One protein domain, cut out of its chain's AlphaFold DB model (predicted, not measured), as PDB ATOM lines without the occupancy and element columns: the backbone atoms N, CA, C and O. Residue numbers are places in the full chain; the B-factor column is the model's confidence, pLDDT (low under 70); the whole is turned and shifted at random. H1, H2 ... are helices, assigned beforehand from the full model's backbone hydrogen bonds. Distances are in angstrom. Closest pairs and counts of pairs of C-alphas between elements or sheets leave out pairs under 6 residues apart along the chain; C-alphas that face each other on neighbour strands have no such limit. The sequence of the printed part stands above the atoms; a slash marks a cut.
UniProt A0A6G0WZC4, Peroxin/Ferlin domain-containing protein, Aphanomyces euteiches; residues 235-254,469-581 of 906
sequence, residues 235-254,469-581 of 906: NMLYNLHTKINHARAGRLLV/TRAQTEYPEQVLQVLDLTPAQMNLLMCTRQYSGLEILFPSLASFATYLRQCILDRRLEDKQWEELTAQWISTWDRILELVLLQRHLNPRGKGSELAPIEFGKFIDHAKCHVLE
ATOM      1  N   ASN A 235     131.228 125.295  90.497       87.50
ATOM      2  CA  ASN A 235     130.475 125.893  91.602       87.50
ATOM      3  C   ASN A 235     129.083 125.246  91.739       87.50
ATOM      4  O   ASN A 235     128.621 124.946  92.842       87.50
ATOM      5  N   MET A 236     128.423 124.955  90.614       87.94
ATOM      6  CA  MET A 236     127.152 124.227  90.612       87.94
ATOM      7  C   MET A 236     127.295 122.832  91.240       87.94
ATOM      8  O   MET A 236     126.486 122.464  92.093       87.94
ATOM      9  N   LEU A 237     128.348 122.085  90.892       87.06
ATOM     10  CA  LEU A 237     128.626 120.766  91.463       87.06
ATOM     11  C   LEU A 237     128.830 120.838  92.986       87.06
ATOM     12  O   LEU A 237     128.209 120.069  93.723       87.06
ATOM     13  N   TYR A 238     129.617 121.804  93.467       85.31
ATOM     14  CA  TYR A 238     129.834 122.027  94.900       85.31
ATOM     15  C   TYR A 238     128.521 122.334  95.647       85.31
ATOM     16  O   TYR A 238     128.218 121.743  96.690       85.31
ATOM     17  N   ASN A 239     127.682 123.206  95.083       87.38
ATOM     18  CA  ASN A 239     126.370 123.536  95.645       87.38
ATOM     19  C   ASN A 239     125.415 122.333  95.660       87.38
ATOM     20  O   ASN A 239     124.618 122.174  96.586       87.38
ATOM     21  N   LEU A 240     125.490 121.450  94.665       85.62
ATOM     22  CA  LEU A 240     124.708 120.214  94.656       85.62
ATOM     23  C   LEU A 240     125.193 119.234  95.730       85.62
ATOM     24  O   LEU A 240     124.368 118.686  96.465       85.62
ATOM     25  N   HIS A 241     126.506 119.059  95.910       85.00
ATOM     26  CA  HIS A 241     127.048 118.209  96.978       85.00
ATOM     27  C   HIS A 241     126.646 118.687  98.373       85.00
ATOM     28  O   HIS A 241     126.275 117.868  99.218       85.00
ATOM     29  N   THR A 242     126.655 119.998  98.632       85.06
ATOM     30  CA  THR A 242     126.204 120.541  99.924       85.06
ATOM     31  C   THR A 242     124.718 120.270 100.165       85.06
ATOM     32  O   THR A 242     124.359 119.789 101.245       85.06
ATOM     33  N   LYS A 243     123.852 120.464  99.159       84.75
ATOM     34  CA  LYS A 243     122.420 120.115  99.235       84.75
ATOM     35  C   LYS A 243     122.198 118.624  99.516       84.75
ATOM     36  O   LYS A 243     121.411 118.282 100.400       84.75
ATOM     37  N   ILE A 244     122.930 117.736  98.838       81.12
ATOM     38  CA  ILE A 244     122.874 116.280  99.070       81.12
ATOM     39  C   ILE A 244     123.334 115.928 100.495       81.12
ATOM     40  O   ILE A 244     122.738 115.083 101.164       81.12
ATOM     41  N   ASN A 245     124.365 116.590 101.017       81.19
ATOM     42  CA  ASN A 245     124.818 116.367 102.391       81.19
ATOM     43  C   ASN A 245     123.794 116.857 103.430       81.19
ATOM     44  O   ASN A 245     123.533 116.159 104.416       81.19
ATOM     45  N   HIS A 246     123.149 118.002 103.191       81.94
ATOM     46  CA  HIS A 246     122.045 118.491 104.021       81.94
ATOM     47  C   HIS A 246     120.857 117.519 104.036       81.94
ATOM     48  O   HIS A 246     120.310 117.244 105.107       81.94
ATOM     49  N   ALA A 247     120.520 116.917 102.893       75.75
ATOM     50  CA  ALA A 247     119.532 115.840 102.778       75.75
ATOM     51  C   ALA A 247     119.770 114.707 103.770       75.75
ATOM     52  O   ALA A 247     118.888 114.276 104.518       75.75
ATOM     53  N   ARG A 248     121.010 114.214 103.767       74.56
ATOM     54  CA  ARG A 248     121.450 113.083 104.580       74.56
ATOM     55  C   ARG A 248     121.402 113.436 106.050       74.56
ATOM     56  O   ARG A 248     120.947 112.624 106.854       74.56
ATOM     57  N   ALA A 249     121.823 114.651 106.396       79.00
ATOM     58  CA  ALA A 249     121.674 115.173 107.745       79.00
ATOM     59  C   ALA A 249     120.192 115.203 108.166       79.00
ATOM     60  O   ALA A 249     119.869 114.749 109.264       79.00
ATOM     61  N   GLY A 250     119.288 115.619 107.273       79.31
ATOM     62  CA  GLY A 250     117.837 115.548 107.462       79.31
ATOM     63  C   GLY A 250     117.334 114.124 107.731       79.31
ATOM     64  O   GLY A 250     116.712 113.876 108.766       79.31
ATOM     65  N   ARG A 251     117.683 113.149 106.876       76.38
ATOM     66  CA  ARG A 251     117.338 111.724 107.076       76.38
ATOM     67  C   ARG A 251     117.884 111.177 108.403       76.38
ATOM     68  O   ARG A 251     117.193 110.436 109.102       76.38
ATOM     69  N   LEU A 252     119.095 111.573 108.800       75.06
ATOM     70  CA  LEU A 252     119.683 111.202 110.091       75.06
ATOM     71  C   LEU A 252     118.910 111.788 111.280       75.06
ATOM     72  O   LEU A 252     118.806 111.123 112.313       75.06
ATOM     73  N   LEU A 253     118.370 113.003 111.166       80.31
ATOM     74  CA  LEU A 253     117.524 113.611 112.198       80.31
ATOM     75  C   LEU A 253     116.185 112.873 112.329       80.31
ATOM     76  O   LEU A 253     115.795 112.526 113.447       80.31
ATOM     77  N   VAL A 254     115.536 112.544 111.208       79.19
ATOM     78  CA  VAL A 254     114.314 111.715 111.190       79.19
ATOM     79  C   VAL A 254     114.586 110.351 111.822       79.19
ATOM     80  O   VAL A 254     113.864 109.918 112.720       79.19
ATOM     81  N   THR A 469     150.711 103.875  86.356       42.53
ATOM     82  CA  THR A 469     152.143 103.752  86.648       42.53
ATOM     83  C   THR A 469     152.848 103.497  85.315       42.53
ATOM     84  O   THR A 469     152.367 102.685  84.532       42.53
ATOM     85  N   ARG A 470     153.991 104.143  85.031       44.06
ATOM     86  CA  ARG A 470     154.755 103.999  83.760       44.06
ATOM     87  C   ARG A 470     155.075 102.547  83.334       44.06
ATOM     88  O   ARG A 470     155.552 102.354  82.224       44.06
ATOM     89  N   ALA A 471     154.840 101.562  84.202       42.19
ATOM     90  CA  ALA A 471     155.091 100.140  83.992       42.19
ATOM     91  C   ALA A 471     153.838  99.287  83.686       42.19
ATOM     92  O   ALA A 471     153.994  98.112  83.378       42.19
ATOM     93  N   GLN A 472     152.614  99.826  83.767       46.91
ATOM     94  CA  GLN A 472     151.375  99.082  83.487       46.91
ATOM     95  C   GLN A 472     150.514  99.864  82.491       46.91
ATOM     96  O   GLN A 472     149.842 100.830  82.842       46.91
ATOM     97  N   THR A 473     150.590  99.467  81.223       45.56
ATOM     98  CA  THR A 473     149.799 100.015  80.108       45.56
ATOM     99  C   THR A 473     148.421  99.368  79.962       45.56
ATOM    100  O   THR A 473     147.608  99.861  79.184       45.56
ATOM    101  N   GLU A 474     148.137  98.305  80.712       52.03
ATOM    102  CA  GLU A 474     146.876  97.567  80.647       52.03
ATOM    103  C   GLU A 474     146.007  97.892  81.867       52.03
ATOM    104  O   GLU A 474     146.378  97.632  83.012       52.03
ATOM    105  N   TYR A 475     144.843  98.495  81.615       56.94
ATOM    106  CA  TYR A 475     143.772  98.555  82.607       56.94
ATOM    107  C   TYR A 475     143.179  97.152  82.759       56.94
ATOM    108  O   TYR A 475     143.056  96.457  81.750       56.94
ATOM    109  N   PRO A 476     142.752  96.728  83.963       63.09
ATOM    110  CA  PRO A 476     142.055  95.456  84.101       63.09
ATOM    111  C   PRO A 476     140.791  95.499  83.232       63.09
ATOM    112  O   PRO A 476     139.899  96.309  83.495       63.09
ATOM    113  N   GLU A 477     140.706  94.649  82.206       64.50
ATOM    114  CA  GLU A 477     139.571  94.595  81.264       64.50
ATOM    115  C   GLU A 477     138.223  94.504  82.000       64.50
ATOM    116  O   GLU A 477     137.246  95.147  81.625       64.50
ATOM    117  N   GLN A 478     138.212  93.804  83.137       65.38
ATOM    118  CA  GLN A 478     137.055  93.657  84.020       65.38
ATOM    119  C   GLN A 478     136.532  94.994  84.580       65.38
ATOM    120  O   GLN A 478     135.327  95.166  84.730       65.38
ATOM    121  N   VAL A 479     137.404  95.966  84.877       69.75
ATOM    122  CA  VAL A 479     136.987  97.289  85.385       69.75
ATOM    123  C   VAL A 479     136.335  98.111  84.275       69.75
ATOM    124  O   VAL A 479     135.344  98.795  84.523       69.75
ATOM    125  N   LEU A 480     136.872  98.025  83.055       72.06
ATOM    126  CA  LEU A 480     136.305  98.679  81.876       72.06
ATOM    127  C   LEU A 480     134.936  98.088  81.520       72.06
ATOM    128  O   LEU A 480     134.014  98.845  81.237       72.06
ATOM    129  N   GLN A 481     134.781  96.766  81.631       69.00
ATOM    130  CA  GLN A 481     133.514  96.069  81.403       69.00
ATOM    131  C   GLN A 481     132.448  96.421  82.454       69.00
ATOM    132  O   GLN A 481     131.312  96.719  82.100       69.00
ATOM    133  N   VAL A 482     132.799  96.433  83.748       67.44
ATOM    134  CA  VAL A 482     131.859  96.771  84.840       67.44
ATOM    135  C   VAL A 482     131.335  98.205  84.727       67.44
ATOM    136  O   VAL A 482     130.204  98.490  85.120       67.44
ATOM    137  N   LEU A 483     132.170  99.111  84.223       70.81
ATOM    138  CA  LEU A 483     131.856 100.528  84.087       70.81
ATOM    139  C   LEU A 483     131.344 100.914  82.691       70.81
ATOM    140  O   LEU A 483     130.946 102.062  82.519       70.81
ATOM    141  N   ASP A 484     131.348  99.981  81.734       74.12
ATOM    142  CA  ASP A 484     131.028 100.200  80.317       74.12
ATOM    143  C   ASP A 484     131.810 101.377  79.699       74.12
ATOM    144  O   ASP A 484     131.259 102.309  79.111       74.12
ATOM    145  N   LEU A 485     133.132 101.379  79.902       73.50
ATOM    146  CA  LEU A 485     134.025 102.436  79.425       73.50
ATOM    147  C   LEU A 485     135.086 101.894  78.474       73.50
ATOM    148  O   LEU A 485     135.743 100.893  78.745       73.50
ATOM    149  N   THR A 486     135.367 102.645  77.413       77.00
ATOM    150  CA  THR A 486     136.572 102.421  76.604       77.00
ATOM    151  C   THR A 486     137.836 102.867  77.360       77.00
ATOM    152  O   THR A 486     137.773 103.781  78.194       77.00
ATOM    153  N   PRO A 487     139.029 102.326  77.034       72.12
ATOM    154  CA  PRO A 487     140.290 102.789  77.622       72.12
ATOM    155  C   PRO A 487     140.505 104.305  77.485       72.12
ATOM    156  O   PRO A 487     141.070 104.954  78.366       72.12
ATOM    157  N   ALA A 488     140.029 104.905  76.391       71.69
ATOM    158  CA  ALA A 488     140.143 106.340  76.165       71.69
ATOM    159  C   ALA A 488     139.186 107.168  77.041       71.69
ATOM    160  O   ALA A 488     139.581 108.227  77.536       71.69
ATOM    161  N   GLN A 489     137.966 106.680  77.281       75.44
ATOM    162  CA  GLN A 489     137.012 107.305  78.203       75.44
ATOM    163  C   GLN A 489     137.472 107.184  79.665       75.44
ATOM    164  O   GLN A 489     137.393 108.157  80.414       75.44
ATOM    165  N   MET A 490     138.050 106.044  80.058       75.69
ATOM    166  CA  MET A 490     138.672 105.884  81.380       75.69
ATOM    167  C   MET A 490     139.814 106.891  81.589       75.69
ATOM    168  O   MET A 490     139.894 107.551  82.623       75.69
ATOM    169  N   ASN A 491     140.667 107.084  80.579       73.69
ATOM    170  CA  ASN A 491     141.710 108.110  80.616       73.69
ATOM    171  C   ASN A 491     141.138 109.527  80.780       73.69
ATOM    172  O   ASN A 491     141.695 110.327  81.529       73.69
ATOM    173  N   LEU A 492     140.015 109.834  80.125       74.88
ATOM    174  CA  LEU A 492     139.344 111.127  80.248       74.88
ATOM    175  C   LEU A 492     138.817 111.372  81.669       74.88
ATOM    176  O   LEU A 492     139.024 112.459  82.211       74.88
ATOM    177  N   LEU A 493     138.227 110.356  82.306       74.00
ATOM    178  CA  LEU A 493     137.846 110.416  83.720       74.00
ATOM    179  C   LEU A 493     139.062 110.649  84.624       74.00
ATOM    180  O   LEU A 493     138.995 111.471  85.535       74.00
ATOM    181  N   MET A 494     140.194 109.999  84.353       72.12
ATOM    182  CA  MET A 494     141.421 110.190  85.136       72.12
ATOM    183  C   MET A 494     142.051 111.581  84.950       72.12
ATOM    184  O   MET A 494     142.652 112.101  85.895       72.12
ATOM    185  N   CYS A 495     141.877 112.216  83.784       69.75
ATOM    186  CA  CYS A 495     142.341 113.582  83.517       69.75
ATOM    187  C   CYS A 495     141.669 114.635  84.408       69.75
ATOM    188  O   CYS A 495     142.264 115.687  84.626       69.75
ATOM    189  N   THR A 496     140.495 114.355  84.986       69.19
ATOM    190  CA  THR A 496     139.828 115.269  85.937       69.19
ATOM    191  C   THR A 496     140.718 115.643  87.132       69.19
ATOM    192  O   THR A 496     140.608 116.751  87.645       69.19
ATOM    193  N   ARG A 497     141.685 114.785  87.507       64.94
ATOM    194  CA  ARG A 497     142.675 115.049  88.574       64.94
ATOM    195  C   ARG A 497     143.608 116.223  88.296       64.94
ATOM    196  O   ARG A 497     144.217 116.732  89.229       64.94
ATOM    197  N   GLN A 498     143.799 116.584  87.030       63.84
ATOM    198  CA  GLN A 498     144.725 117.652  86.646       63.84
ATOM    199  C   GLN A 498     144.114 119.044  86.844       63.84
ATOM    200  O   GLN A 498     144.828 120.037  86.741       63.84
ATOM    201  N   TYR A 499     142.816 119.120  87.150       65.25
ATOM    202  CA  TYR A 499     142.086 120.372  87.243       65.25
ATOM    203  C   TYR A 499     141.802 120.763  88.694       65.25
ATOM    204  O   TYR A 499     141.200 120.015  89.465       65.25
ATOM    205  N   SER A 500     142.208 121.980  89.056       53.50
ATOM    206  CA  SER A 500     141.923 122.594  90.353       53.50
ATOM    207  C   SER A 500     140.411 122.742  90.568       53.50
ATOM    208  O   SER A 500     139.726 123.318  89.722       53.50
ATOM    209  N   GLY A 501     139.893 122.241  91.695       56.75
ATOM    210  CA  GLY A 501     138.470 122.320  92.067       56.75
ATOM    211  C   GLY A 501     137.681 121.007  91.944       56.75
ATOM    212  O   GLY A 501     136.610 120.891  92.534       56.75
ATOM    213  N   LEU A 502     138.218 119.988  91.263       61.75
ATOM    214  CA  LEU A 502     137.694 118.613  91.250       61.75
ATOM    215  C   LEU A 502     138.542 117.722  92.175       61.75
ATOM    216  O   LEU A 502     139.260 116.833  91.728       61.75
ATOM    217  N   GLU A 503     138.463 117.926  93.492       55.16
ATOM    218  CA  GLU A 503     139.176 117.097  94.491       55.16
ATOM    219  C   GLU A 503     138.562 115.691  94.688       55.16
ATOM    220  O   GLU A 503     138.771 115.027  95.705       55.16
ATOM    221  N   ILE A 504     137.771 115.210  93.730       59.34
ATOM    222  CA  ILE A 504     137.104 113.912  93.814       59.34
ATOM    223  C   ILE A 504     138.019 112.885  93.163       59.34
ATOM    224  O   ILE A 504     138.027 112.688  91.951       59.34
ATOM    225  N   LEU A 505     138.831 112.240  93.993       56.56
ATOM    226  CA  LEU A 505     139.684 111.151  93.547       56.56
ATOM    227  C   LEU A 505     138.847 109.870  93.432       56.56
ATOM    228  O   LEU A 505     138.217 109.445  94.402       56.56
ATOM    229  N   PHE A 506     138.926 109.212  92.275       68.38
ATOM    230  CA  PHE A 506     138.476 107.831  92.080       68.38
ATOM    231  C   PHE A 506     139.688 106.900  91.967       68.38
ATOM    232  O   PHE A 506     139.951 106.361  90.892       68.38
ATOM    233  N   PRO A 507     140.509 106.753  93.028       64.06
ATOM    234  CA  PRO A 507     141.689 105.916  92.953       64.06
ATOM    235  C   PRO A 507     141.323 104.463  92.687       64.06
ATOM    236  O   PRO A 507     142.092 103.830  92.003       64.06
ATOM    237  N   SER A 508     140.192 103.941  93.156       69.62
ATOM    238  CA  SER A 508     139.793 102.543  92.936       69.62
ATOM    239  C   SER A 508     138.282 102.382  92.759       69.62
ATOM    240  O   SER A 508     137.512 103.279  93.129       69.62
ATOM    241  N   LEU A 509     137.821 101.222  92.282       71.06
ATOM    242  CA  LEU A 509     136.383 100.936  92.166       71.06
ATOM    243  C   LEU A 509     135.663 101.078  93.520       71.06
ATOM    244  O   LEU A 509     134.558 101.609  93.578       71.06
ATOM    245  N   ALA A 510     136.312 100.707  94.631       67.38
ATOM    246  CA  ALA A 510     135.759 100.885  95.977       67.38
ATOM    247  C   ALA A 510     135.565 102.364  96.363       67.38
ATOM    248  O   ALA A 510     134.573 102.732  97.004       67.38
ATOM    249  N   SER A 511     136.502 103.234  95.973       70.06
ATOM    250  CA  SER A 511     136.387 104.679  96.208       70.06
ATOM    251  C   SER A 511     135.264 105.301  95.376       70.06
ATOM    252  O   SER A 511     134.472 106.086  95.899       70.06
ATOM    253  N   PHE A 512     135.128 104.861  94.124       75.75
ATOM    254  CA  PHE A 512     134.056 105.270  93.230       75.75
ATOM    255  C   PHE A 512     132.693 104.800  93.752       75.75
ATOM    256  O   PHE A 512     131.796 105.619  93.935       75.75
ATOM    257  N   ALA A 513     132.563 103.529  94.144       71.06
ATOM    258  CA  ALA A 513     131.370 102.989  94.799       71.06
ATOM    259  C   ALA A 513     130.996 103.783  96.062       71.06
ATOM    260  O   ALA A 513     129.823 104.054  96.322       71.06
ATOM    261  N   THR A 514     131.993 104.190  96.851       71.88
ATOM    262  CA  THR A 514     131.781 105.004  98.053       71.88
ATOM    263  C   THR A 514     131.247 106.391  97.705       71.88
ATOM    264  O   THR A 514     130.317 106.851  98.366       71.88
ATOM    265  N   TYR A 515     131.791 107.040  96.674       76.50
ATOM    266  CA  TYR A 515     131.296 108.323  96.172       76.50
ATOM    267  C   TYR A 515     129.874 108.201  95.611       76.50
ATOM    268  O   TYR A 515     128.994 108.977  95.979       76.50
ATOM    269  N   LEU A 516     129.592 107.157  94.828       75.19
ATOM    270  CA  LEU A 516     128.246 106.862  94.347       75.19
ATOM    271  C   LEU A 516     127.262 106.675  95.497       75.19
ATOM    272  O   LEU A 516     126.219 107.311  95.502       75.19
ATOM    273  N   ARG A 517     127.611 105.918  96.541       71.00
ATOM    274  CA  ARG A 517     126.791 105.808  97.765       71.00
ATOM    275  C   ARG A 517     126.695 107.103  98.558       71.00
ATOM    276  O   ARG A 517     125.874 107.178  99.473       71.00
ATOM    277  N   GLN A 518     127.549 108.093  98.303       72.19
ATOM    278  CA  GLN A 518     127.475 109.432  98.890       72.19
ATOM    279  C   GLN A 518     126.577 110.386  98.096       72.19
ATOM    280  O   GLN A 518     125.971 111.279  98.686       72.19
ATOM    281  N   CYS A 519     126.409 110.154  96.801       70.75
ATOM    282  CA  CYS A 519     125.580 110.996  95.944       70.75
ATOM    283  C   CYS A 519     124.201 110.381  95.670       70.75
ATOM    284  O   CYS A 519     123.193 111.073  95.761       70.75
ATOM    285  N   ILE A 520     124.140 109.069  95.447       66.88
ATOM    286  CA  ILE A 520     122.929 108.293  95.179       66.88
ATOM    287  C   ILE A 520     122.346 107.819  96.513       66.88
ATOM    288  O   ILE A 520     123.035 107.244  97.359       66.88
ATOM    289  N   LEU A 521     121.070 108.117  96.728       58.12
ATOM    290  CA  LEU A 521     120.294 107.723  97.899       58.12
ATOM    291  C   LEU A 521     119.136 106.836  97.435       58.12
ATOM    292  O   LEU A 521     118.463 107.193  96.472       58.12
ATOM    293  N   ASP A 522     118.877 105.727  98.135       56.84
ATOM    294  CA  ASP A 522     117.784 104.805  97.786       56.84
ATOM    295  C   ASP A 522     116.439 105.537  97.652       56.84
ATOM    296  O   ASP A 522     116.097 106.397  98.484       56.84
ATOM    297  N   ARG A 523     115.681 105.164  96.613       53.31
ATOM    298  CA  ARG A 523     114.366 105.716  96.266       53.31
ATOM    299  C   ARG A 523     113.366 105.405  97.384       53.31
ATOM    300  O   ARG A 523     113.049 104.245  97.642       53.31
ATOM    301  N   ARG A 524     112.866 106.439  98.069       56.34
ATOM    302  CA  ARG A 524     111.767 106.338  99.046       56.34
ATOM    303  C   ARG A 524     110.547 107.085  98.506       56.34
ATOM    304  O   ARG A 524     110.689 108.098  97.835       56.34
ATOM    305  N   LEU A 525     109.350 106.588  98.810       46.47
ATOM    306  CA  LEU A 525     108.073 107.142  98.327       46.47
ATOM    307  C   LEU A 525     107.818 108.608  98.747       46.47
ATOM    308  O   LEU A 525     107.010 109.286  98.124       46.47
ATOM    309  N   GLU A 526     108.518 109.108  99.770       54.00
ATOM    310  CA  GLU A 526     108.327 110.450 100.354       54.00
ATOM    311  C   GLU A 526     109.222 111.540  99.721       54.00
ATOM    312  O   GLU A 526     109.167 112.702 100.113       54.00
ATOM    313  N   ASP A 527     110.036 111.186  98.725       56.94
ATOM    314  CA  ASP A 527     111.274 111.896  98.396       56.94
ATOM    315  C   ASP A 527     111.291 112.498  96.961       56.94
ATOM    316  O   ASP A 527     112.284 112.409  96.241       56.94
ATOM    317  N   LYS A 528     110.204 113.165  96.532       61.00
ATOM    318  CA  LYS A 528     110.079 113.758  95.172       61.00
ATOM    319  C   LYS A 528     111.147 114.811  94.822       61.00
ATOM    320  O   LYS A 528     111.570 114.886  93.676       61.00
ATOM    321  N   GLN A 529     111.616 115.599  95.793       61.91
ATOM    322  CA  GLN A 529     112.649 116.630  95.567       61.91
ATOM    323  C   GLN A 529     114.029 116.043  95.203       61.91
ATOM    324  O   GLN A 529     114.891 116.748  94.682       61.91
ATOM    325  N   TRP A 530     114.264 114.754  95.471       67.75
ATOM    326  CA  TRP A 530     115.576 114.124  95.279       67.75
ATOM    327  C   TRP A 530     115.802 113.593  93.872       67.75
ATOM    328  O   TRP A 530     116.949 113.548  93.427       67.75
ATOM    329  N   GLU A 531     114.736 113.215  93.166       69.69
ATOM    330  CA  GLU A 531     114.822 112.823  91.755       69.69
ATOM    331  C   GLU A 531     115.318 114.010  90.918       69.69
ATOM    332  O   GLU A 531     116.231 113.862  90.106       69.69
ATOM    333  N   GLU A 532     114.824 115.213  91.224       78.38
ATOM    334  CA  GLU A 532     115.253 116.456  90.585       78.38
ATOM    335  C   GLU A 532     116.719 116.799  90.899       78.38
ATOM    336  O   GLU A 532     117.499 117.090  89.991       78.38
ATOM    337  N   LEU A 533     117.143 116.694  92.165       79.81
ATOM    338  CA  LEU A 533     118.540 116.938  92.552       79.81
ATOM    339  C   LEU A 533     119.514 115.921  91.942       79.81
ATOM    340  O   LEU A 533     120.630 116.282  91.570       79.81
ATOM    341  N   THR A 534     119.096 114.660  91.813       77.38
ATOM    342  CA  THR A 534     119.905 113.608  91.183       77.38
ATOM    343  C   THR A 534     120.046 113.859  89.681       77.38
ATOM    344  O   THR A 534     121.149 113.752  89.153       77.38
ATOM    345  N   ALA A 535     118.969 114.268  89.001       82.12
ATOM    346  CA  ALA A 535     119.010 114.646  87.588       82.12
ATOM    347  C   ALA A 535     119.903 115.880  87.341       82.12
ATOM    348  O   ALA A 535     120.713 115.893  86.411       82.12
ATOM    349  N   GLN A 536     119.828 116.892  88.213       84.12
ATOM    350  CA  GLN A 536     120.708 118.068  88.151       84.12
ATOM    351  C   GLN A 536     122.181 117.688  88.355       84.12
ATOM    352  O   GLN A 536     123.048 118.173  87.628       84.12
ATOM    353  N   TRP A 537     122.472 116.786  89.296       86.81
ATOM    354  CA  TRP A 537     123.822 116.271  89.532       86.81
ATOM    355  C   TRP A 537     124.382 115.509  88.326       86.81
ATOM    356  O   TRP A 537     125.517 115.775  87.934       86.81
ATOM    357  N   ILE A 538     123.583 114.636  87.701       84.62
ATOM    358  CA  ILE A 538     123.980 113.898  86.492       84.62
ATOM    359  C   ILE A 538     124.300 114.870  85.350       84.62
ATOM    360  O   ILE A 538     125.408 114.835  84.821       84.62
ATOM    361  N   SER A 539     123.395 115.807  85.044       85.62
ATOM    362  CA  SER A 539     123.613 116.754  83.936       85.62
ATOM    363  C   SER A 539     124.795 117.705  84.162       85.62
ATOM    364  O   SER A 539     125.454 118.113  83.208       85.62
ATOM    365  N   THR A 540     125.102 118.050  85.418       86.38
ATOM    366  CA  THR A 540     126.284 118.866  85.743       86.38
ATOM    367  C   THR A 540     127.573 118.090  85.464       86.38
ATOM    368  O   THR A 540     128.520 118.656  84.923       86.38
ATOM    369  N   TRP A 541     127.609 116.790  85.776       85.94
ATOM    370  CA  TRP A 541     128.747 115.929  85.443       85.94
ATOM    371  C   TRP A 541     128.906 115.708  83.940       85.94
ATOM    372  O   TRP A 541     130.034 115.790  83.456       85.94
ATOM    373  N   ASP A 542     127.811 115.505  83.199       85.50
ATOM    374  CA  ASP A 542     127.854 115.411  81.732       85.50
ATOM    375  C   ASP A 542     128.527 116.651  81.120       85.50
ATOM    376  O   ASP A 542     129.455 116.536  80.321       85.50
ATOM    377  N   ARG A 543     128.136 117.850  81.575       87.00
ATOM    378  CA  ARG A 543     128.730 119.120  81.126       87.00
ATOM    379  C   ARG A 543     130.217 119.233  81.460       87.00
ATOM    380  O   ARG A 543     130.989 119.702  80.631       87.00
ATOM    381  N   ILE A 544     130.632 118.813  82.657       86.38
ATOM    382  CA  ILE A 544     132.048 118.837  83.064       86.38
ATOM    383  C   ILE A 544     132.876 117.891  82.186       86.38
ATOM    384  O   ILE A 544     133.935 118.285  81.703       86.38
ATOM    385  N   LEU A 545     132.403 116.666  81.943       84.00
ATOM    386  CA  LEU A 545     133.113 115.690  81.108       84.00
ATOM    387  C   LEU A 545     133.208 116.148  79.648       84.00
ATOM    388  O   LEU A 545     134.251 115.974  79.018       84.00
ATOM    389  N   GLU A 546     132.162 116.795  79.134       84.44
ATOM    390  CA  GLU A 546     132.158 117.390  77.798       84.44
ATOM    391  C   GLU A 546     133.169 118.546  77.675       84.44
ATOM    392  O   GLU A 546     133.922 118.605  76.701       84.44
ATOM    393  N   LEU A 547     133.286 119.406  78.697       83.00
ATOM    394  CA  LEU A 547     134.303 120.468  78.748       83.00
ATOM    395  C   LEU A 547     135.737 119.915  78.794       83.00
ATOM    396  O   LEU A 547     136.623 120.482  78.149       83.00
ATOM    397  N   VAL A 548     135.980 118.805  79.502       81.25
ATOM    398  CA  VAL A 548     137.291 118.122  79.499       81.25
ATOM    399  C   VAL A 548     137.617 117.578  78.103       81.25
ATOM    400  O   VAL A 548     138.762 117.671  77.650       81.25
ATOM    401  N   LEU A 549     136.621 117.033  77.397       78.88
ATOM    402  CA  LEU A 549     136.785 116.520  76.035       78.88
ATOM    403  C   LEU A 549     137.085 117.649  75.034       78.88
ATOM    404  O   LEU A 549     137.986 117.501  74.202       78.88
ATOM    405  N   LEU A 550     136.400 118.791  75.149       78.75
ATOM    406  CA  LEU A 550     136.637 119.984  74.324       78.75
ATOM    407  C   LEU A 550     138.024 120.586  74.545       78.75
ATOM    408  O   LEU A 550     138.721 120.902  73.583       78.75
ATOM    409  N   GLN A 551     138.485 120.665  75.793       76.88
ATOM    410  CA  GLN A 551     139.822 121.177  76.098       76.88
ATOM    411  C   GLN A 551     140.935 120.353  75.438       76.88
ATOM    412  O   GLN A 551     141.968 120.892  75.037       76.88
ATOM    413  N   ARG A 552     140.727 119.041  75.287       73.19
ATOM    414  CA  ARG A 552     141.657 118.166  74.566       73.19
ATOM    415  C   ARG A 552     141.658 118.436  73.058       73.19
ATOM    416  O   ARG A 552     142.728 118.366  72.461       73.19
ATOM    417  N   HIS A 553     140.505 118.761  72.470       70.00
ATOM    418  CA  HIS A 553     140.385 119.127  71.051       70.00
ATOM    419  C   HIS A 553     141.019 120.491  70.745       70.00
ATOM    420  O   HIS A 553     141.629 120.661  69.694       70.00
ATOM    421  N   LEU A 554     140.940 121.437  71.683       67.62
ATOM    422  CA  LEU A 554     141.557 122.763  71.567       67.62
ATOM    423  C   LEU A 554     143.093 122.737  71.719       67.62
ATOM    424  O   LEU A 554     143.761 123.725  71.416       67.62
ATOM    425  N   ASN A 555     143.682 121.625  72.179       67.00
ATOM    426  CA  ASN A 555     145.119 121.521  72.427       67.00
ATOM    427  C   ASN A 555     145.884 121.018  71.177       67.00
ATOM    428  O   ASN A 555     145.700 119.870  70.768       67.00
ATOM    429  N   PRO A 556     146.821 121.801  70.601       51.59
ATOM    430  CA  PRO A 556     147.476 121.499  69.318       51.59
ATOM    431  C   PRO A 556     148.374 120.247  69.310       51.59
ATOM    432  O   PRO A 556     148.822 119.812  68.251       51.59
ATOM    433  N   ARG A 557     148.662 119.650  70.476       49.97
ATOM    434  CA  ARG A 557     149.427 118.391  70.602       49.97
ATOM    435  C   ARG A 557     148.550 117.131  70.617       49.97
ATOM    436  O   ARG A 557     149.087 116.025  70.602       49.97
ATOM    437  N   GLY A 558     147.225 117.272  70.662       50.75
ATOM    438  CA  GLY A 558     146.287 116.154  70.675       50.75
ATOM    439  C   GLY A 558     146.096 115.549  69.285       50.75
ATOM    440  O   GLY A 558     145.281 116.026  68.510       50.75
ATOM    441  N   LYS A 559     146.810 114.465  68.966       50.03
ATOM    442  CA  LYS A 559     146.415 113.563  67.872       50.03
ATOM    443  C   LYS A 559     145.497 112.480  68.446       50.03
ATOM    444  O   LYS A 559     145.930 111.745  69.330       50.03
ATOM    445  N   GLY A 560     144.259 112.357  67.965       47.78
ATOM    446  CA  GLY A 560     143.425 111.190  68.279       47.78
ATOM    447  C   GLY A 560     141.945 111.336  67.933       47.78
ATOM    448  O   GLY A 560     141.268 112.128  68.574       47.78
ATOM    449  N   SER A 561     141.532 110.548  66.930       49.00
ATOM    450  CA  SER A 561     140.224 109.918  66.639       49.00
ATOM    451  C   SER A 561     138.962 110.401  67.366       49.00
ATOM    452  O   SER A 561     138.973 110.517  68.588       49.00
ATOM    453  N   GLU A 562     137.862 110.507  66.608       54.81
ATOM    454  CA  GLU A 562     136.462 110.641  67.052       54.81
ATOM    455  C   GLU A 562     136.191 109.910  68.381       54.81
ATOM    456  O   GLU A 562     135.918 108.711  68.415       54.81
ATOM    457  N   LEU A 563     136.316 110.622  69.505       62.09
ATOM    458  CA  LEU A 563     136.016 110.078  70.825       62.09
ATOM    459  C   LEU A 563     134.575 110.440  71.165       62.09
ATOM    460  O   LEU A 563     134.249 111.622  71.280       62.09
ATOM    461  N   ALA A 564     133.723 109.434  71.352       63.97
ATOM    462  CA  ALA A 564     132.359 109.665  71.804       63.97
ATOM    463  C   ALA A 564     132.356 110.269  73.229       63.97
ATOM    464  O   ALA A 564     133.146 109.831  74.079       63.97
ATOM    465  N   PRO A 565     131.473 111.243  73.523       69.25
ATOM    466  CA  PRO A 565     131.319 111.777  74.870       69.25
ATOM    467  C   PRO A 565     130.918 110.679  75.854       69.25
ATOM    468  O   PRO A 565     130.208 109.736  75.504       69.25
ATOM    469  N   ILE A 566     131.347 110.823  77.106       76.00
ATOM    470  CA  ILE A 566     130.868 109.962  78.189       76.00
ATOM    471  C   ILE A 566     129.469 110.435  78.568       76.00
ATOM    472  O   ILE A 566     129.308 111.551  79.055       76.00
ATOM    473  N   GLU A 567     128.472 109.579  78.376       79.44
ATOM    474  CA  GLU A 567     127.142 109.793  78.940       79.44
ATOM    475  C   GLU A 567     127.154 109.389  80.415       79.44
ATOM    476  O   GLU A 567     126.999 108.213  80.758       79.44
ATOM    477  N   PHE A 568     127.340 110.358  81.307       79.88
ATOM    478  CA  PHE A 568     127.435 110.134  82.742       79.88
ATOM    479  C   PHE A 568     126.180 109.466  83.300       79.88
ATOM    480  O   PHE A 568     126.289 108.622  84.182       79.88
ATOM    481  N   GLY A 569     124.995 109.769  82.759       77.25
ATOM    482  CA  GLY A 569     123.756 109.072  83.121       77.25
ATOM    483  C   GLY A 569     123.840 107.553  82.919       77.25
ATOM    484  O   GLY A 569     123.639 106.801  83.871       77.25
ATOM    485  N   LYS A 570     124.226 107.102  81.717       78.25
ATOM    486  CA  LYS A 570     124.382 105.670  81.398       78.25
ATOM    487  C   LYS A 570     125.494 105.021  82.216       78.25
ATOM    488  O   LYS A 570     125.296 103.945  82.771       78.25
ATOM    489  N   PHE A 571     126.624 105.713  82.353       79.31
ATOM    490  CA  PHE A 571     127.749 105.290  83.187       79.31
ATOM    491  C   PHE A 571     127.331 105.070  84.650       79.31
ATOM    492  O   PHE A 571     127.679 104.064  85.267       79.31
ATOM    493  N   ILE A 572     126.536 105.984  85.211       76.38
ATOM    494  CA  ILE A 572     126.008 105.881  86.571       76.38
ATOM    495  C   ILE A 572     125.003 104.744  86.698       76.38
ATOM    496  O   ILE A 572     125.001 104.069  87.722       76.38
ATOM    497  N   ASP A 573     124.149 104.526  85.706       74.62
ATOM    498  CA  ASP A 573     123.157 103.457  85.764       74.62
ATOM    499  C   ASP A 573     123.811 102.073  85.635       74.62
ATOM    500  O   ASP A 573     123.496 101.186  86.430       74.62
ATOM    501  N   HIS A 574     124.826 101.917  84.777       70.69
ATOM    502  CA  HIS A 574     125.684 100.725  84.760       70.69
ATOM    503  C   HIS A 574     126.408 100.533  86.095       70.69
ATOM    504  O   HIS A 574     126.343  99.459  86.694       70.69
ATOM    505  N   ALA A 575     127.026 101.585  86.636       71.88
ATOM    506  CA  ALA A 575     127.701 101.498  87.924       71.88
ATOM    507  C   ALA A 575     126.734 101.206  89.085       71.88
ATOM    508  O   ALA A 575     127.072 100.451  89.993       71.88
ATOM    509  N   LYS A 576     125.512 101.746  89.086       70.56
ATOM    510  CA  LYS A 576     124.483 101.392  90.075       70.56
ATOM    511  C   LYS A 576     124.140  99.910  89.977       70.56
ATOM    512  O   LYS A 576     124.229  99.223  90.989       70.56
ATOM    513  N   CYS A 577     123.813  99.417  88.787       66.50
ATOM    514  CA  CYS A 577     123.454  98.018  88.567       66.50
ATOM    515  C   CYS A 577     124.591  97.062  88.964       66.50
ATOM    516  O   CYS A 577     124.394  96.141  89.757       66.50
ATOM    517  N   HIS A 578     125.805  97.297  88.468       64.25
ATOM    518  CA  HIS A 578     126.915  96.362  88.643       64.25
ATOM    519  C   HIS A 578     127.664  96.560  89.969       64.25
ATOM    520  O   HIS A 578     128.022  95.583  90.615       64.25
ATOM    521  N   VAL A 579     127.863  97.796  90.441       63.91
ATOM    522  CA  VAL A 579     128.687  98.094  91.633       63.91
ATOM    523  C   VAL A 579     127.849  98.234  92.909       63.91
ATOM    524  O   VAL A 579     128.280  97.801  93.979       63.91
ATOM    525  N   LEU A 580     126.657  98.843  92.843       63.47
ATOM    526  CA  LEU A 580     125.819  99.071  94.033       63.47
ATOM    527  C   LEU A 580     124.810  97.950  94.279       63.47
ATOM    528  O   LEU A 580     124.714  97.466  95.406       63.47
ATOM    529  N   GLU A 581     124.093  97.534  93.239       63.12
ATOM    530  CA  GLU A 581     123.153  96.409  93.277       63.12
ATOM    531  C   GLU A 581     123.864  95.057  93.135       63.12
ATOM    532  O   GLU A 581     123.238  94.017  93.318       63.12
TER     533      GLU A 581
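Overview. This is residues 235 to 254 and 469 to 581 of the 906 residues of the protein "Peroxin/Ferlin domain-containing protein" of Aphanomyces euteiches (UniProt A0A6G0WZC4). One long helix, H5, makes the long axis, with H1 beside part of it in the opposite direction; four shorter helices, H2, H3, H4 and H6, gather over one side of H5. H3 and H6 each meet H5 crosswise, and H2 and H4 pack on H6 farther from H5. After H5 the link to H6 folds back, and residues 249 to 254 of H1 and residues 553 to 559 stick out. The printed part has 133 residues with six named helices, H1 to H6 in chain order, and no named strand: the class is all helix. It is compact, with a radius of gyration of the C-alphas of 16.3 A, yet elongated, spanning 53 by 31 by 23 A.

Arrangement. H5, residues 528 to 553, touches H1, residues 235 to 254, at a shallow tilt of 28 degrees, opposite ways; their closest C-alphas, those of Leu 237 and Thr 540, are 6.5 A apart. H1 touches H5 with residues 236 to 244 alone, and H5 touches H1 with residues 533 to 541 alone. H3, residues 487 to 498, touches H5 with residues 492 to 496 alone, about perpendicular at 85 degrees; the closest C-alphas are those of Leu 492 and Leu 549, 7.3 A apart. H6, residues 568 to 580, touches H5 with residues 568 to 569 alone, at a steep tilt of 64 degrees, opposite ways; the C-alphas of Asp 542 and Phe 568, the closest, are 5.4 A apart. H2, residues 477 to 483, touches H6, only just about perpendicular at 71 degrees, with the C-alphas of Leu 483 and Ala 575 closest at 5.7 A. H4, residues 509 to 519, touches residues 575 to 580 of H6 at a steep tilt of 69 degrees, only just short of about perpendicular; the closest C-alphas are those of Ala 513 and Val 579, 6.4 A apart. H1 and H4 are close but not clearly touching, with the C-alphas of Ile 244 and Cys 519 closest at 6.7 A. Among the pairs that are apart are H3 and H6. Every O i to N i+4 pair is within hydrogen-bond range in H1, H2, H4 and H6, against 5 of 8 in H3 and 21 of 22 in H5.

Along the chain. H5 runs 39.1 A from C-alpha 528 at (110.079, 113.758, 95.172) to C-alpha 553 at (140.385, 119.127, 71.051). H1 is 29.1 A long and begins with C-alpha 235 at (130.475, 125.893, 91.602). H3 is 17.9 A long, H6 15.9 A, H4 15.2 A and H2 10.1 A.

Size, cuts and confidence. The two C-alphas farthest apart, those of Val 254 and Pro 556, are 54.3 A apart. Residues 255 to 468 are not printed, and C-alphas 254 and 469 are 45.8 A apart across this cut. The link from H5 to H6, residues 554 to 567, is long. The mean pLDDT of the printed part is 70.3; 57 residues are under 70, among them residues 469 to 479, 495 to 508 and 554 to 565.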